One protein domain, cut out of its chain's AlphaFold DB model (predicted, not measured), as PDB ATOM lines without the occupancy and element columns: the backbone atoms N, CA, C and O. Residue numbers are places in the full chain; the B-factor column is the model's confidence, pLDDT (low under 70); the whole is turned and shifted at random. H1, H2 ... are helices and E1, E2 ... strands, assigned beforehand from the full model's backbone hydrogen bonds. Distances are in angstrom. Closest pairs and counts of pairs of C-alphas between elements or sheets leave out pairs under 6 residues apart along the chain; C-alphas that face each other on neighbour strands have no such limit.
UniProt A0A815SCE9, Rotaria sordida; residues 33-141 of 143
ATOM      1  N   ALA A  33      12.595 -31.529  -7.468       55.84
ATOM      2  CA  ALA A  33      11.681 -31.556  -6.324       55.84
ATOM      3  C   ALA A  33      11.806 -32.860  -5.500       55.84
ATOM      4  O   ALA A  33      11.549 -32.863  -4.307       55.84
ATOM      5  N   PHE A  34      12.292 -33.938  -6.130       51.00
ATOM      6  CA  PHE A  34      12.791 -35.164  -5.511       51.00
ATOM      7  C   PHE A  34      13.623 -34.987  -4.223       51.00
ATOM      8  O   PHE A  34      13.420 -35.743  -3.280       51.00
ATOM      9  N   TRP A  35      14.552 -34.024  -4.173       50.38
ATOM     10  CA  TRP A  35      15.452 -33.784  -3.030       50.38
ATOM     11  C   TRP A  35      15.003 -32.626  -2.128       50.38
ATOM     12  O   TRP A  35      15.649 -32.357  -1.118       50.38
ATOM     13  N   GLN A  36      13.934 -31.914  -2.494       54.88
ATOM     14  CA  GLN A  36      13.440 -30.763  -1.742       54.88
ATOM     15  C   GLN A  36      12.200 -31.155  -0.937       54.88
ATOM     16  O   GLN A  36      11.135 -31.412  -1.498       54.88
ATOM     17  N   ASP A  37      12.320 -31.164   0.391       58.91
ATOM     18  CA  ASP A  37      11.150 -31.204   1.269       58.91
ATOM     19  C   ASP A  37      10.706 -29.770   1.591       58.91
ATOM     20  O   ASP A  37      11.340 -29.072   2.379       58.91
ATOM     21  N   ASN A  38       9.618 -29.319   0.960       62.22
ATOM     22  CA  ASN A  38       9.086 -27.957   1.115       62.22
ATOM     23  C   ASN A  38       8.093 -27.816   2.283       62.22
ATOM     24  O   ASN A  38       7.414 -26.796   2.403       62.22
ATOM     25  N   ARG A  39       7.943 -28.843   3.122       61.41
ATOM     26  CA  ARG A  39       6.991 -28.835   4.240       61.41
ATOM     27  C   ARG A  39       7.644 -28.232   5.489       61.41
ATOM     28  O   ARG A  39       8.805 -28.491   5.795       61.41
ATOM     29  N   THR A  40       6.894 -27.417   6.228       56.84
ATOM     30  CA  THR A  40       7.347 -26.758   7.460       56.84
ATOM     31  C   THR A  40       7.385 -27.748   8.624       56.84
ATOM     32  O   THR A  40       6.355 -28.072   9.212       56.84
ATOM     33  N   TYR A  41       8.581 -28.216   8.985       58.59
ATOM     34  CA  TYR A  41       8.786 -29.088  10.144       58.59
ATOM     35  C   TYR A  41       9.643 -28.430  11.217       58.59
ATOM     36  O   TYR A  41      10.557 -27.656  10.928       58.59
ATOM     37  N   GLN A  42       9.364 -28.787  12.471       54.72
ATOM     38  CA  GLN A  42      10.226 -28.468  13.602       54.72
ATOM     39  C   GLN A  42      11.505 -29.303  13.484       54.72
ATOM     40  O   GLN A  42      11.603 -30.402  14.019       54.72
ATOM     41  N   THR A  43      12.478 -28.808  12.727       55.16
ATOM     42  CA  THR A  43      13.831 -29.355  12.752       55.16
ATOM     43  C   THR A  43      14.541 -28.762  13.963       55.16
ATOM     44  O   THR A  43      14.767 -27.555  14.053       55.16
ATOM     45  N   GLY A  44      14.845 -29.601  14.954       57.16
ATOM     46  CA  GLY A  44      15.739 -29.200  16.035       57.16
ATOM     47  C   GLY A  44      17.114 -28.844  15.468       57.16
ATOM     48  O   GLY A  44      17.576 -29.469  14.511       57.16
ATOM     49  N   ARG A  45      17.796 -27.851  16.054       59.69
ATOM     50  CA  ARG A  45      19.224 -27.650  15.769       59.69
ATOM     51  C   ARG A  45      19.957 -28.940  16.135       59.69
ATOM     52  O   ARG A  45      19.751 -29.463  17.231       59.69
ATOM     53  N   LEU A  46      20.792 -29.445  15.225       57.09
ATOM     54  CA  LEU A  46      21.700 -30.539  15.556       57.09
ATOM     55  C   LEU A  46      22.517 -30.137  16.793       57.09
ATOM     56  O   LEU A  46      22.903 -28.967  16.908       57.09
ATOM     57  N   PRO A  47      22.751 -31.062  17.739       56.78
ATOM     58  CA  PRO A  47      23.567 -30.753  18.897       56.78
ATOM     59  C   PRO A  47      24.958 -30.289  18.425       56.78
ATOM     60  O   PRO A  47      25.523 -30.886  17.509       56.78
ATOM     61  N   PRO A  48      25.526 -29.231  19.031       59.31
ATOM     62  CA  PRO A  48      26.824 -28.681  18.631       59.31
ATOM     63  C   PRO A  48      28.001 -29.624  18.928       59.31
ATOM     64  O   PRO A  48      29.109 -29.378  18.461       59.31
ATOM     65  N   ALA A  49      27.775 -30.688  19.702       58.59
ATOM     66  CA  ALA A  49      28.775 -31.687  20.048       58.59
ATOM     67  C   ALA A  49      28.502 -33.017  19.321       58.59
ATOM     68  O   ALA A  49      27.334 -33.394  19.166       58.59
ATOM     69  N   PRO A  50      29.554 -33.757  18.920       59.59
ATOM     70  CA  PRO A  50      29.401 -35.100  18.381       59.59
ATOM     71  C   PRO A  50      28.694 -35.990  19.404       59.59
ATOM     72  O   PRO A  50      28.990 -35.961  20.600       59.59
ATOM     73  N   ILE A  51      27.740 -36.778  18.920       59.41
ATOM     74  CA  ILE A  51      27.019 -37.758  19.724       59.41
ATOM     75  C   ILE A  51      28.036 -38.789  20.226       59.41
ATOM     76  O   ILE A  51      28.548 -39.588  19.449       59.41
ATOM     77  N   THR A  52      28.341 -38.763  21.522       55.31
ATOM     78  CA  THR A  52      29.319 -39.668  22.148       55.31
ATOM     79  C   THR A  52      28.697 -40.964  22.664       55.31
ATOM     80  O   THR A  52      29.407 -41.947  22.847       55.31
ATOM     81  N   THR A  53      27.376 -40.998  22.866       62.41
ATOM     82  CA  THR A  53      26.626 -42.179  23.324       62.41
ATOM     83  C   THR A  53      25.218 -42.178  22.730       62.41
ATOM     84  O   THR A  53      24.523 -41.163  22.823       62.41
ATOM     85  N   ILE A  54      24.786 -43.310  22.164       58.31
ATOM     86  CA  ILE A  54      23.474 -43.491  21.509       58.31
ATOM     87  C   ILE A  54      22.314 -43.207  22.480       58.31
ATOM     88  O   ILE A  54      21.335 -42.568  22.100       58.31
ATOM     89  N   ASP A  55      22.474 -43.564  23.756       62.91
ATOM     90  CA  ASP A  55      21.430 -43.479  24.792       62.91
ATOM     91  C   ASP A  55      20.992 -42.045  25.132       62.91
ATOM     92  O   ASP A  55      19.955 -41.833  25.759       62.91
ATOM     93  N   LYS A  56      21.774 -41.036  24.726       64.25
ATOM     94  CA  LYS A  56      21.481 -39.617  24.988       64.25
ATOM     95  C   LYS A  56      20.758 -38.919  23.841       64.25
ATOM     96  O   LYS A  56      20.393 -37.751  23.980       64.25
ATOM     97  N   VAL A  57      20.558 -39.587  22.705       67.81
ATOM     98  CA  VAL A  57      19.965 -38.950  21.527       67.81
ATOM     99  C   VAL A  57      18.488 -39.270  21.459       67.81
ATOM    100  O   VAL A  57      18.074 -40.327  20.992       67.81
ATOM    101  N   ASN A  58      17.673 -38.309  21.882       76.69
ATOM    102  CA  ASN A  58      16.248 -38.376  21.618       76.69
ATOM    103  C   ASN A  58      15.972 -38.055  20.135       76.69
ATOM    104  O   ASN A  58      15.799 -36.895  19.753       76.69
ATOM    105  N   LEU A  59      15.929 -39.101  19.302       79.81
ATOM    106  CA  LEU A  59      15.657 -39.013  17.862       79.81
ATOM    107  C   LEU A  59      14.220 -38.563  17.539       79.81
ATOM    108  O   LEU A  59      13.952 -38.119  16.423       79.81
ATOM    109  N   THR A  60      13.307 -38.574  18.517       83.81
ATOM    110  CA  THR A  60      11.908 -38.154  18.316       83.81
ATOM    111  C   THR A  60      11.752 -36.655  18.032       83.81
ATOM    112  O   THR A  60      10.734 -36.235  17.491       83.81
ATOM    113  N   ASN A  61      12.763 -35.835  18.323       79.31
ATOM    114  CA  ASN A  61      12.749 -34.407  17.987       79.31
ATOM    115  C   ASN A  61      13.257 -34.111  16.567       79.31
ATOM    116  O   ASN A  61      13.287 -32.953  16.150       79.31
ATOM    117  N   PHE A  62      13.680 -35.139  15.831       79.62
ATOM    118  CA  PHE A  62      14.246 -34.999  14.501       79.62
ATOM    119  C   PHE A  62      13.324 -35.600  13.445       79.62
ATOM    120  O   PHE A  62      12.545 -36.519  13.702       79.62
ATOM    121  N   THR A  63      13.432 -35.055  12.235       83.56
ATOM    122  CA  THR A  63      12.802 -35.626  11.045       83.56
ATOM    123  C   THR A  63      13.855 -36.395  10.267       83.56
ATOM    124  O   THR A  63      14.896 -35.837   9.921       83.56
ATOM    125  N   LEU A  64      13.585 -37.666   9.987       85.25
ATOM    126  CA  LEU A  64      14.433 -38.481   9.126       85.25
ATOM    127  C   LEU A  64      14.006 -38.310   7.668       85.25
ATOM    128  O   LEU A  64      12.842 -38.509   7.334       85.25
ATOM    129  N   VAL A  65      14.951 -38.004   6.785       88.00
ATOM    130  CA  VAL A  65      14.715 -37.992   5.337       88.00
ATOM    131  C   VAL A  65      15.606 -39.044   4.695       88.00
ATOM    132  O   VAL A  65      16.828 -38.980   4.797       88.00
ATOM    133  N   ILE A  66      14.986 -40.023   4.043       89.31
ATOM    134  CA  ILE A  66      15.649 -41.089   3.295       89.31
ATOM    135  C   ILE A  66      15.346 -40.881   1.820       89.31
ATOM    136  O   ILE A  66      14.209 -40.654   1.419       89.31
ATOM    137  N   THR A  67      16.375 -40.993   1.001       90.12
ATOM    138  CA  THR A  67      16.307 -40.841  -0.448       90.12
ATOM    139  C   THR A  67      17.025 -42.028  -1.067       90.12
ATOM    140  O   THR A  67      18.111 -42.406  -0.628       90.12
ATOM    141  N   ALA A  68      16.409 -42.666  -2.056       90.44
ATOM    142  CA  ALA A  68      17.003 -43.808  -2.732       90.44
ATOM    143  C   ALA A  68      16.692 -43.773  -4.226       90.44
ATOM    144  O   ALA A  68      15.574 -43.466  -4.635       90.44
ATOM    145  N   CYS A  69      17.698 -44.113  -5.031       91.94
ATOM    146  CA  CYS A  69      17.537 -44.390  -6.451       91.94
ATOM    147  C   CYS A  69      17.463 -45.909  -6.646       91.94
ATOM    148  O   CYS A  69      18.299 -46.648  -6.125       91.94
ATOM    149  N   CYS A  70      16.459 -46.373  -7.374       92.38
ATOM    150  CA  CYS A  70      16.118 -47.774  -7.547       92.38
ATOM    151  C   CYS A  70      16.200 -48.142  -9.031       92.38
ATOM    152  O   CYS A  70      15.595 -47.483  -9.878       92.38
ATOM    153  N   ARG A  71      16.936 -49.214  -9.336       94.38
ATOM    154  CA  ARG A  71      16.995 -49.814 -10.671       94.38
ATOM    155  C   ARG A  71      17.197 -51.319 -10.562       94.38
ATOM    156  O   ARG A  71      18.251 -51.737 -10.094       94.38
ATOM    157  N   ASN A  72      16.232 -52.112 -11.020       95.62
ATOM    158  CA  ASN A  72      16.308 -53.581 -11.013       95.62
ATOM    159  C   ASN A  72      16.587 -54.184  -9.618       95.62
ATOM    160  O   ASN A  72      17.484 -55.014  -9.443       95.62
ATOM    161  N   VAL A  73      15.872 -53.703  -8.597       97.06
ATOM    162  CA  VAL A  73      16.082 -54.059  -7.183       97.06
ATOM    163  C   VAL A  73      14.881 -54.765  -6.554       97.06
ATOM    164  O   VAL A  73      14.842 -54.885  -5.330       97.06
ATOM    165  N   GLU A  74      13.925 -55.269  -7.340       96.69
ATOM    166  CA  GLU A  74      12.660 -55.843  -6.853       96.69
ATOM    167  C   GLU A  74      12.859 -56.814  -5.678       96.69
ATOM    168  O   GLU A  74      12.260 -56.655  -4.611       96.69
ATOM    169  N   LYS A  75      13.802 -57.753  -5.820       97.44
ATOM    170  CA  LYS A  75      14.115 -58.776  -4.806       97.44
ATOM    171  C   LYS A  75      14.611 -58.225  -3.460       97.44
ATOM    172  O   LYS A  75      14.606 -58.945  -2.466       97.44
ATOM    173  N   HIS A  76      15.067 -56.975  -3.416       97.00
ATOM    174  CA  HIS A  76      15.601 -56.326  -2.216       97.00
ATOM    175  C   HIS A  76      14.609 -55.360  -1.563       97.00
ATOM    176  O   HIS A  76      14.798 -54.992  -0.401       97.00
ATOM    177  N   LEU A  77      13.552 -54.959  -2.276       94.50
ATOM    178  CA  LEU A  77      12.644 -53.910  -1.815       94.50
ATOM    179  C   LEU A  77      11.861 -54.305  -0.560       94.50
ATOM    180  O   LEU A  77      11.637 -53.455   0.296       94.50
ATOM    181  N   ILE A  78      11.526 -55.587  -0.388       96.31
ATOM    182  CA  ILE A  78      10.835 -56.080   0.817       96.31
ATOM    183  C   ILE A  78      11.715 -55.909   2.064       96.31
ATOM    184  O   ILE A  78      11.282 -55.358   3.080       96.31
ATOM    185  N   SER A  79      12.974 -56.352   1.998       95.81
ATOM    186  CA  SER A  79      13.923 -56.198   3.106       95.81
ATOM    187  C   SER A  79      14.233 -54.728   3.370       95.81
ATOM    188  O   SER A  79      14.265 -54.300   4.523       95.81
ATOM    189  N   PHE A  80      14.400 -53.940   2.307       95.88
ATOM    190  CA  PHE A  80      14.607 -52.502   2.407       95.88
ATOM    191  C   PHE A  80      13.426 -51.809   3.102       95.88
ATOM    192  O   PHE A  80      13.637 -51.049   4.043       95.88
ATOM    193  N   GLN A  81      12.186 -52.139   2.734       96.00
ATOM    194  CA  GLN A  81      10.978 -51.625   3.379       96.00
ATOM    195  C   GLN A  81      10.932 -51.947   4.873       96.00
ATOM    196  O   GLN A  81      10.644 -51.063   5.685       96.00
ATOM    197  N   LYS A  82      11.250 -53.187   5.258       95.88
ATOM    198  CA  LYS A  82      11.322 -53.582   6.671       95.88
ATOM    199  C   LYS A  82      12.358 -52.750   7.435       95.88
ATOM    200  O   LYS A  82      12.059 -52.266   8.525       95.88
ATOM    201  N   ASN A  83      13.538 -52.548   6.853       95.56
ATOM    202  CA  ASN A  83      14.612 -51.776   7.474       95.56
ATOM    203  C   ASN A  83      14.246 -50.295   7.609       95.56
ATOM    204  O   ASN A  83      14.435 -49.717   8.675       95.56
ATOM    205  N   VAL A  84      13.662 -49.692   6.570       94.62
ATOM    206  CA  VAL A  84      13.201 -48.298   6.616       94.62
ATOM    207  C   VAL A  84      12.152 -48.104   7.704       94.62
ATOM    208  O   VAL A  84      12.240 -47.134   8.445       94.62
ATOM    209  N   ARG A  85      11.203 -49.034   7.862       93.44
ATOM    210  CA  ARG A  85      10.206 -48.962   8.942       93.44
ATOM    211  C   ARG A  85      10.838 -49.076  10.327       93.44
ATOM    212  O   ARG A  85      10.476 -48.313  11.214       93.44
ATOM    213  N   ALA A  86      11.786 -49.995  10.503       91.38
ATOM    214  CA  ALA A  86      12.488 -50.162  11.774       91.38
ATOM    215  C   ALA A  86      13.280 -48.902  12.157       91.38
ATOM    216  O   ALA A  86      13.217 -48.462  13.300       91.38
ATOM    217  N   ILE A  87      13.976 -48.291  11.193       90.19
ATOM    218  CA  ILE A  87      14.710 -47.039  11.406       90.19
ATOM    219  C   ILE A  87      13.728 -45.885  11.637       90.19
ATOM    220  O   ILE A  87      13.893 -45.122  12.581       90.19
ATOM    221  N   GLY A  88      12.688 -45.770  10.808       90.12
ATOM    222  CA  GLY A  88      11.682 -44.712  10.876       90.12
ATOM    223  C   GLY A  88      10.928 -44.683  12.203       90.12
ATOM    224  O   GLY A  88      10.625 -43.601  12.688       90.12
ATOM    225  N   ALA A  89      10.715 -45.839  12.839       90.69
ATOM    226  CA  ALA A  89      10.090 -45.943  14.160       90.69
ATOM    227  C   ALA A  89      10.891 -45.268  15.292       90.69
ATOM    228  O   ALA A  89      10.333 -44.992  16.351       90.69
ATOM    229  N   LEU A  90      12.182 -44.983  15.082       88.44
ATOM    230  CA  LEU A  90      13.013 -44.241  16.038       88.44
ATOM    231  C   LEU A  90      12.773 -42.723  15.973       88.44
ATOM    232  O   LEU A  90      13.172 -41.993  16.879       88.44
ATOM    233  N   PHE A  91      12.134 -42.240  14.907       89.62
ATOM    234  CA  PHE A  91      11.891 -40.825  14.654       89.62
ATOM    235  C   PHE A  91      10.398 -40.529  14.760       89.62
ATOM    236  O   PHE A  91       9.553 -41.333  14.379       89.62
ATOM    237  N   ARG A  92      10.048 -39.331  15.239       86.19
ATOM    238  CA  ARG A  92       8.639 -38.903  15.288       86.19
ATOM    239  C   ARG A  92       8.063 -38.707  13.890       86.19
ATOM    240  O   ARG A  92       6.878 -38.937  13.664       86.19
ATOM    241  N   HIS A  93       8.907 -38.264  12.963       86.69
ATOM    242  CA  HIS A  93       8.562 -38.065  11.566       86.69
ATOM    243  C   HIS A  93       9.678 -38.632  10.691       86.69
ATOM    244  O   HIS A  93      10.853 -38.339  10.912       86.69
ATOM    245  N   TYR A  94       9.316 -39.414   9.676       91.44
ATOM    246  CA  TYR A  94      10.250 -39.826   8.636       91.44
ATOM    247  C   TYR A  94       9.623 -39.678   7.253       91.44
ATOM    248  O   TYR A  94       8.405 -39.757   7.101       91.44
ATOM    249  N   ARG A  95      10.454 -39.433   6.245       90.00
ATOM    250  CA  ARG A  95      10.061 -39.264   4.848       90.00
ATOM    251  C   ARG A  95      10.987 -40.079   3.968       90.00
ATOM    252  O   ARG A  95      12.195 -40.091   4.185       90.00
ATOM    253  N   LEU A  96      10.416 -40.747   2.981       93.25
ATOM    254  CA  LEU A  96      11.113 -41.610   2.048       93.25
ATOM    255  C   LEU A  96      10.827 -41.141   0.622       93.25
ATOM    256  O   LEU A  96       9.673 -41.041   0.217       93.25
ATOM    257  N   TYR A  97      11.880 -40.885  -0.143       91.69
ATOM    258  CA  TYR A  97      11.816 -40.492  -1.547       91.69
ATOM    259  C   TYR A  97      12.475 -41.585  -2.386       91.69
ATOM    260  O   TYR A  97      13.684 -41.798  -2.303       91.69
ATOM    261  N   LEU A  98      11.677 -42.304  -3.172       92.62
ATOM    262  CA  LEU A  98      12.126 -43.409  -4.017       92.62
ATOM    263  C   LEU A  98      12.061 -42.988  -5.477       92.62
ATOM    264  O   LEU A  98      10.983 -42.735  -6.011       92.62
ATOM    265  N   GLY A  99      13.219 -42.883  -6.116       92.12
ATOM    266  CA  GLY A  99      13.350 -42.552  -7.527       92.12
ATOM    267  C   GLY A  99      13.659 -43.807  -8.319       92.12
ATOM    268  O   GLY A  99      14.676 -44.439  -8.084       92.12
ATOM    269  N   GLU A 100      12.807 -44.170  -9.259       92.00
ATOM    270  CA  GLU A 100      13.008 -45.312 -10.138       92.00
ATOM    271  C   GLU A 100      13.633 -44.858 -11.471       92.00
ATOM    272  O   GLU A 100      13.239 -43.830 -12.037       92.00
ATOM    273  N   SER A 101      14.636 -45.602 -11.947       90.38
ATOM    274  CA  SER A 101      15.407 -45.278 -13.150       90.38
ATOM    275  C   SER A 101      15.506 -46.452 -14.130       90.38
ATOM    276  O   SER A 101      16.497 -47.184 -14.109       90.38
ATOM    277  N   ASP A 102      14.565 -46.526 -15.074       88.50
ATOM    278  CA  ASP A 102      14.573 -47.462 -16.210       88.50
ATOM    279  C   ASP A 102      14.817 -48.923 -15.767       88.50
ATOM    280  O   ASP A 102      15.778 -49.575 -16.194       88.50
ATOM    281  N   SER A 103      13.985 -49.405 -14.844       89.81
ATOM    282  CA  SER A 103      13.949 -50.792 -14.387       89.81
ATOM    283  C   SER A 103      13.151 -51.651 -15.359       89.81
ATOM    284  O   SER A 103      12.087 -51.253 -15.831       89.81
ATOM    285  N   ASP A 104      13.650 -52.858 -15.586       93.50
ATOM    286  CA  ASP A 104      13.045 -53.871 -16.447       93.50
ATOM    287  C   ASP A 104      12.319 -54.965 -15.629       93.50
ATOM    288  O   ASP A 104      11.788 -55.919 -16.195       93.50
ATOM    289  N   ASP A 105      12.299 -54.838 -14.296       95.12
ATOM    290  CA  ASP A 105      11.649 -55.749 -13.346       95.12
ATOM    291  C   ASP A 105      10.431 -55.099 -12.644       95.12
ATOM    292  O   ASP A 105       9.954 -54.021 -13.017       95.12
ATOM    293  N   GLY A 106       9.905 -55.739 -11.595       95.69
ATOM    294  CA  GLY A 106       8.788 -55.232 -10.797       95.69
ATOM    295  C   GLY A 106       9.114 -54.038  -9.888       95.69
ATOM    296  O   GLY A 106       8.233 -53.613  -9.136       95.69
ATOM    297  N   THR A 107      10.325 -53.460  -9.944       95.94
ATOM    298  CA  THR A 107      10.769 -52.361  -9.060       95.94
ATOM    299  C   THR A 107       9.800 -51.181  -9.073       95.94
ATOM    300  O   THR A 107       9.353 -50.740  -8.013       95.94
ATOM    301  N   LEU A 108       9.432 -50.679 -10.259       94.81
ATOM    302  CA  LEU A 108       8.543 -49.517 -10.376       94.81
ATOM    303  C   LEU A 108       7.170 -49.796  -9.763       94.81
ATOM    304  O   LEU A 108       6.649 -48.978  -9.003       94.81
ATOM    305  N   LYS A 109       6.602 -50.965 -10.077       95.75
ATOM    306  CA  LYS A 109       5.289 -51.379  -9.580       95.75
ATOM    307  C   LYS A 109       5.294 -51.473  -8.055       95.75
ATOM    308  O   LYS A 109       4.420 -50.898  -7.413       95.75
ATOM    309  N   PHE A 110       6.308 -52.120  -7.480       97.25
ATOM    310  CA  PHE A 110       6.448 -52.247  -6.030       97.25
ATOM    311  C   PHE A 110       6.533 -50.878  -5.344       97.25
ATOM    312  O   PHE A 110       5.837 -50.621  -4.364       97.25
ATOM    313  N   ILE A 111       7.372 -49.976  -5.866       95.44
ATOM    314  CA  ILE A 111       7.562 -48.634  -5.300       95.44
ATOM    315  C   ILE A 111       6.258 -47.824  -5.353       95.44
ATOM    316  O   ILE A 111       5.914 -47.150  -4.381       95.44
ATOM    317  N   GLN A 112       5.507 -47.911  -6.454       95.56
ATOM    318  CA  GLN A 112       4.208 -47.246  -6.600       95.56
ATOM    319  C   GLN A 112       3.153 -47.808  -5.642       95.56
ATOM    320  O   GLN A 112       2.411 -47.041  -5.030       95.56
ATOM    321  N   GLU A 113       3.090 -49.131  -5.484       97.31
ATOM    322  CA  GLU A 113       2.186 -49.777  -4.529       97.31
ATOM    323  C   GLU A 113       2.521 -49.392  -3.085       97.31
ATOM    324  O   GLU A 113       1.622 -49.080  -2.304       97.31
ATOM    325  N   TRP A 114       3.807 -49.335  -2.730       96.56
ATOM    326  CA  TRP A 114       4.223 -48.890  -1.404       96.56
ATOM    327  C   TRP A 114       3.866 -47.417  -1.165       96.56
ATOM    328  O   TRP A 114       3.244 -47.117  -0.150       96.56
ATOM    329  N   ALA A 115       4.159 -46.517  -2.108       95.94
ATOM    330  CA  ALA A 115       3.771 -45.108  -1.997       95.94
ATOM    331  C   ALA A 115       2.250 -44.916  -1.874       95.94
ATOM    332  O   ALA A 115       1.793 -44.041  -1.149       95.94
ATOM    333  N   LYS A 116       1.448 -45.764  -2.530       96.38
ATOM    334  CA  LYS A 116      -0.013 -45.749  -2.391       96.38
ATOM    335  C   LYS A 116      -0.475 -46.203  -1.004       96.38
ATOM    336  O   LYS A 116      -1.412 -45.629  -0.459       96.38
ATOM    337  N   ASN A 117       0.157 -47.236  -0.453       96.81
ATOM    338  CA  ASN A 117      -0.206 -47.801   0.849       96.81
ATOM    339  C   ASN A 117       0.314 -46.972   2.035       96.81
ATOM    340  O   ASN A 117      -0.163 -47.152   3.152       96.81
ATOM    341  N   ASP A 118       1.303 -46.105   1.811       95.44
ATOM    342  CA  ASP A 118       1.975 -45.312   2.843       95.44
ATOM    343  C   ASP A 118       2.253 -43.882   2.343       95.44
ATOM    344  O   ASP A 118       3.389 -43.399   2.337       95.44
ATOM    345  N   SER A 119       1.196 -43.216   1.869       92.44
ATOM    346  CA  SER A 119       1.276 -41.915   1.187       92.44
ATOM    347  C   SER A 119       1.781 -40.778   2.069       92.44
ATOM    348  O   SER A 119       2.278 -39.773   1.565       92.44
ATOM    349  N   ASP A 120       1.666 -40.925   3.387       90.75
ATOM    350  CA  ASP A 120       2.154 -39.918   4.320       90.75
ATOM    351  C   ASP A 120       3.685 -39.921   4.376       90.75
ATOM    352  O   ASP A 120       4.310 -38.864   4.498       90.75
ATOM    353  N   HIS A 121       4.318 -41.090   4.257       92.25
ATOM    354  CA  HIS A 121       5.759 -41.234   4.452       92.25
ATOM    355  C   HIS A 121       6.523 -41.429   3.143       92.25
ATOM    356  O   HIS A 121       7.667 -40.983   3.065       92.25
ATOM    357  N   VAL A 122       5.928 -42.045   2.120       93.94
ATOM    358  CA  VAL A 122       6.640 -42.504   0.921       93.94
ATOM    359  C   VAL A 122       6.201 -41.754  -0.332       93.94
ATOM    360  O   VAL A 122       5.043 -41.795  -0.732       93.94
ATOM    361  N   ASN A 123       7.166 -41.140  -1.014       91.94
ATOM    362  CA  ASN A 123       6.993 -40.513  -2.317       91.94
ATOM    363  C   ASN A 123       7.749 -41.302  -3.387       91.94
ATOM    364  O   ASN A 123       8.959 -41.510  -3.282       91.94
ATOM    365  N   ALA A 124       7.037 -41.705  -4.435       90.75
ATOM    366  CA  ALA A 124       7.596 -42.402  -5.584       90.75
ATOM    367  C   ALA A 124       7.758 -41.455  -6.778       90.75
ATOM    368  O   ALA A 124       6.833 -40.729  -7.140       90.75
ATOM    369  N   TYR A 125       8.910 -41.517  -7.434       87.25
ATOM    370  CA  TYR A 125       9.215 -40.781  -8.656       87.25
ATOM    371  C   TYR A 125       9.753 -41.752  -9.698       87.25
ATOM    372  O   TYR A 125      10.432 -42.713  -9.361       87.25
ATOM    373  N   THR A 126       9.487 -41.488 -10.973       81.94
ATOM    374  CA  THR A 126      10.119 -42.216 -12.079       81.94
ATOM    375  C   THR A 126      10.808 -41.221 -13.000       81.94
ATOM    376  O   THR A 126      10.219 -40.214 -13.407       81.94
ATOM    377  N   ALA A 127      12.071 -41.487 -13.326       66.56
ATOM    378  CA  ALA A 127      12.805 -40.748 -14.352       66.56
ATOM    379  C   ALA A 127      12.424 -41.214 -15.778       66.56
ATOM    380  O   ALA A 127      12.717 -40.540 -16.778       66.56
ATOM    381  N   GLY A 128      11.717 -42.345 -15.879       57.06
ATOM    382  CA  GLY A 128      11.462 -43.113 -17.094       57.06
ATOM    383  C   GLY A 128      10.380 -42.553 -18.019       57.06
ATOM    384  O   GLY A 128       9.418 -43.241 -18.342       57.06
ATOM    385  N   ARG A 129      10.534 -41.311 -18.501       50.44
ATOM    386  CA  ARG A 129       9.966 -40.846 -19.795       50.44
ATOM    387  C   ARG A 129      10.832 -39.826 -20.540       50.44
ATOM    388  O   ARG A 129      10.465 -39.435 -21.651       50.44
ATOM    389  N   GLN A 130      11.985 -39.405 -20.014       51.16
ATOM    390  CA  GLN A 130      12.814 -38.419 -20.722       51.16
ATOM    391  C   GLN A 130      13.427 -38.967 -22.025       51.16
ATOM    392  O   GLN A 130      13.551 -38.219 -22.995       51.16
ATOM    393  N   ARG A 131      13.694 -40.279 -22.124       45.34
ATOM    394  CA  ARG A 131      14.239 -40.884 -23.357       45.34
ATOM    395  C   ARG A 131      13.289 -40.830 -24.554       45.34
ATOM    396  O   ARG A 131      13.760 -40.642 -25.673       45.34
ATOM    397  N   LYS A 132      11.962 -40.903 -24.354       46.34
ATOM    398  CA  LYS A 132      11.012 -40.795 -25.481       46.34
ATOM    399  C   LYS A 132      11.075 -39.414 -26.144       46.34
ATOM    400  O   LYS A 132      10.992 -39.335 -27.361       46.34
ATOM    401  N   ARG A 133      11.304 -38.326 -25.396       43.34
ATOM    402  CA  ARG A 133      11.364 -36.971 -25.981       43.34
ATOM    403  C   ARG A 133      12.618 -36.705 -26.821       43.34
ATOM    404  O   ARG A 133      12.529 -35.945 -27.780       43.34
ATOM    405  N   ILE A 134      13.758 -37.324 -26.509       50.06
ATOM    406  CA  ILE A 134      15.014 -37.078 -27.246       50.06
ATOM    407  C   ILE A 134      14.968 -37.725 -28.639       50.06
ATOM    408  O   ILE A 134      15.416 -37.116 -29.610       50.06
ATOM    409  N   PHE A 135      14.354 -38.906 -28.768       44.53
ATOM    410  CA  PHE A 135      14.202 -39.565 -30.070       44.53
ATOM    411  C   PHE A 135      13.229 -38.834 -31.004       44.53
ATOM    412  O   PHE A 135      13.543 -38.675 -32.181       44.53
ATOM    413  N   PHE A 136      12.114 -38.296 -30.493       45.03
ATOM    414  CA  PHE A 136      11.204 -37.500 -31.329       45.03
ATOM    415  C   PHE A 136      11.830 -36.175 -31.787       45.03
ATOM    416  O   PHE A 136      11.627 -35.773 -32.926       45.03
ATOM    417  N   ARG A 137      12.662 -35.521 -30.963       44.47
ATOM    418  CA  ARG A 137      13.290 -34.243 -31.348       44.47
ATOM    419  C   ARG A 137      14.375 -34.389 -32.420       44.47
ATOM    420  O   ARG A 137      14.612 -33.441 -33.157       44.47
ATOM    421  N   LYS A 138      15.015 -35.562 -32.526       45.53
ATOM    422  CA  LYS A 138      16.016 -35.842 -33.572       45.53
ATOM    423  C   LYS A 138      15.397 -36.186 -34.932       45.53
ATOM    424  O   LYS A 138      16.068 -36.007 -35.939       45.53
ATOM    425  N   GLN A 139      14.136 -36.630 -34.980       50.12
ATOM    426  CA  GLN A 139      13.427 -36.887 -36.245       50.12
ATOM    427  C   GLN A 139      12.735 -35.646 -36.829       50.12
ATOM    428  O   GLN A 139      12.511 -35.595 -38.030       50.12
ATOM    429  N   SER A 140      12.433 -34.626 -36.020       49.59
ATOM    430  CA  SER A 140      11.760 -33.400 -36.490       49.59
ATOM    431  C   SER A 140      12.704 -32.301 -36.996       49.59
ATOM    432  O   SER A 140      12.225 -31.249 -37.395       49.59
ATOM    433  N   ALA A 141      14.026 -32.503 -36.946       52.84
ATOM    434  CA  ALA A 141      15.026 -31.514 -37.375       52.84
ATOM    435  C   ALA A 141      15.543 -31.737 -38.814       52.84
ATOM    436  O   ALA A 141      16.502 -31.095 -39.231       52.84
TER     437      ALA A 141
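What this domain is: This is residues 33 to 141 of the 143 residues of a protein of Rotaria sordida (UniProt A0A815SCE9). An unnamed stretch, residues 33 to 62, leads into two layers: a parallel sheet, E1 E2 E3, with H1 and H2 covering one face. Residues 48 to 56 stick out, as do residues 132 to 141, of which 132 to 139 belong to H3. The 109 printed residues, class mixed, run E1 H1 E2 H2 E3 H3; loose, radius of gyration of the C-alphas 17.9 A, spans 61 by 31 by 24 A.

How they stand to each other: E1, residues 63 to 70, pairs with E2, residues 93 to 100: N 66 and O 95 are 2.8 A apart. E3, residues 122 to 126, pairs with E2: N 98 and O 123, 2.8 A. H1, residues 74 to 88, and H2, residues 107 to 117, touch only at their ends, closest C-alphas Glu 74 and Thr 107, 4.5 A. Strand-helix-strand units, parallel neighbours joined through a helix, are E1 H1 E2 and E2 H2 E3, both right-handed crossovers. H3, residues 130 to 139, is apart from H2. O i to N i+4 pairs are within hydrogen-bond range throughout H2, 9 of 11 in H1, 3 of 6 in H3.

Where its parts are: E1 begins at C-alpha 63 (12.802, -35.626, 11.045) and spans 22.5 A, E2 23.3 A, H1 21.0 A. H3 ends at C-alpha 139 (13.427, -36.887, -36.245).

The domain as a whole: The printed part has no cut; no link between named elements is long. pLDDT is under 70 at residues 33 to 57 and 127 to 141.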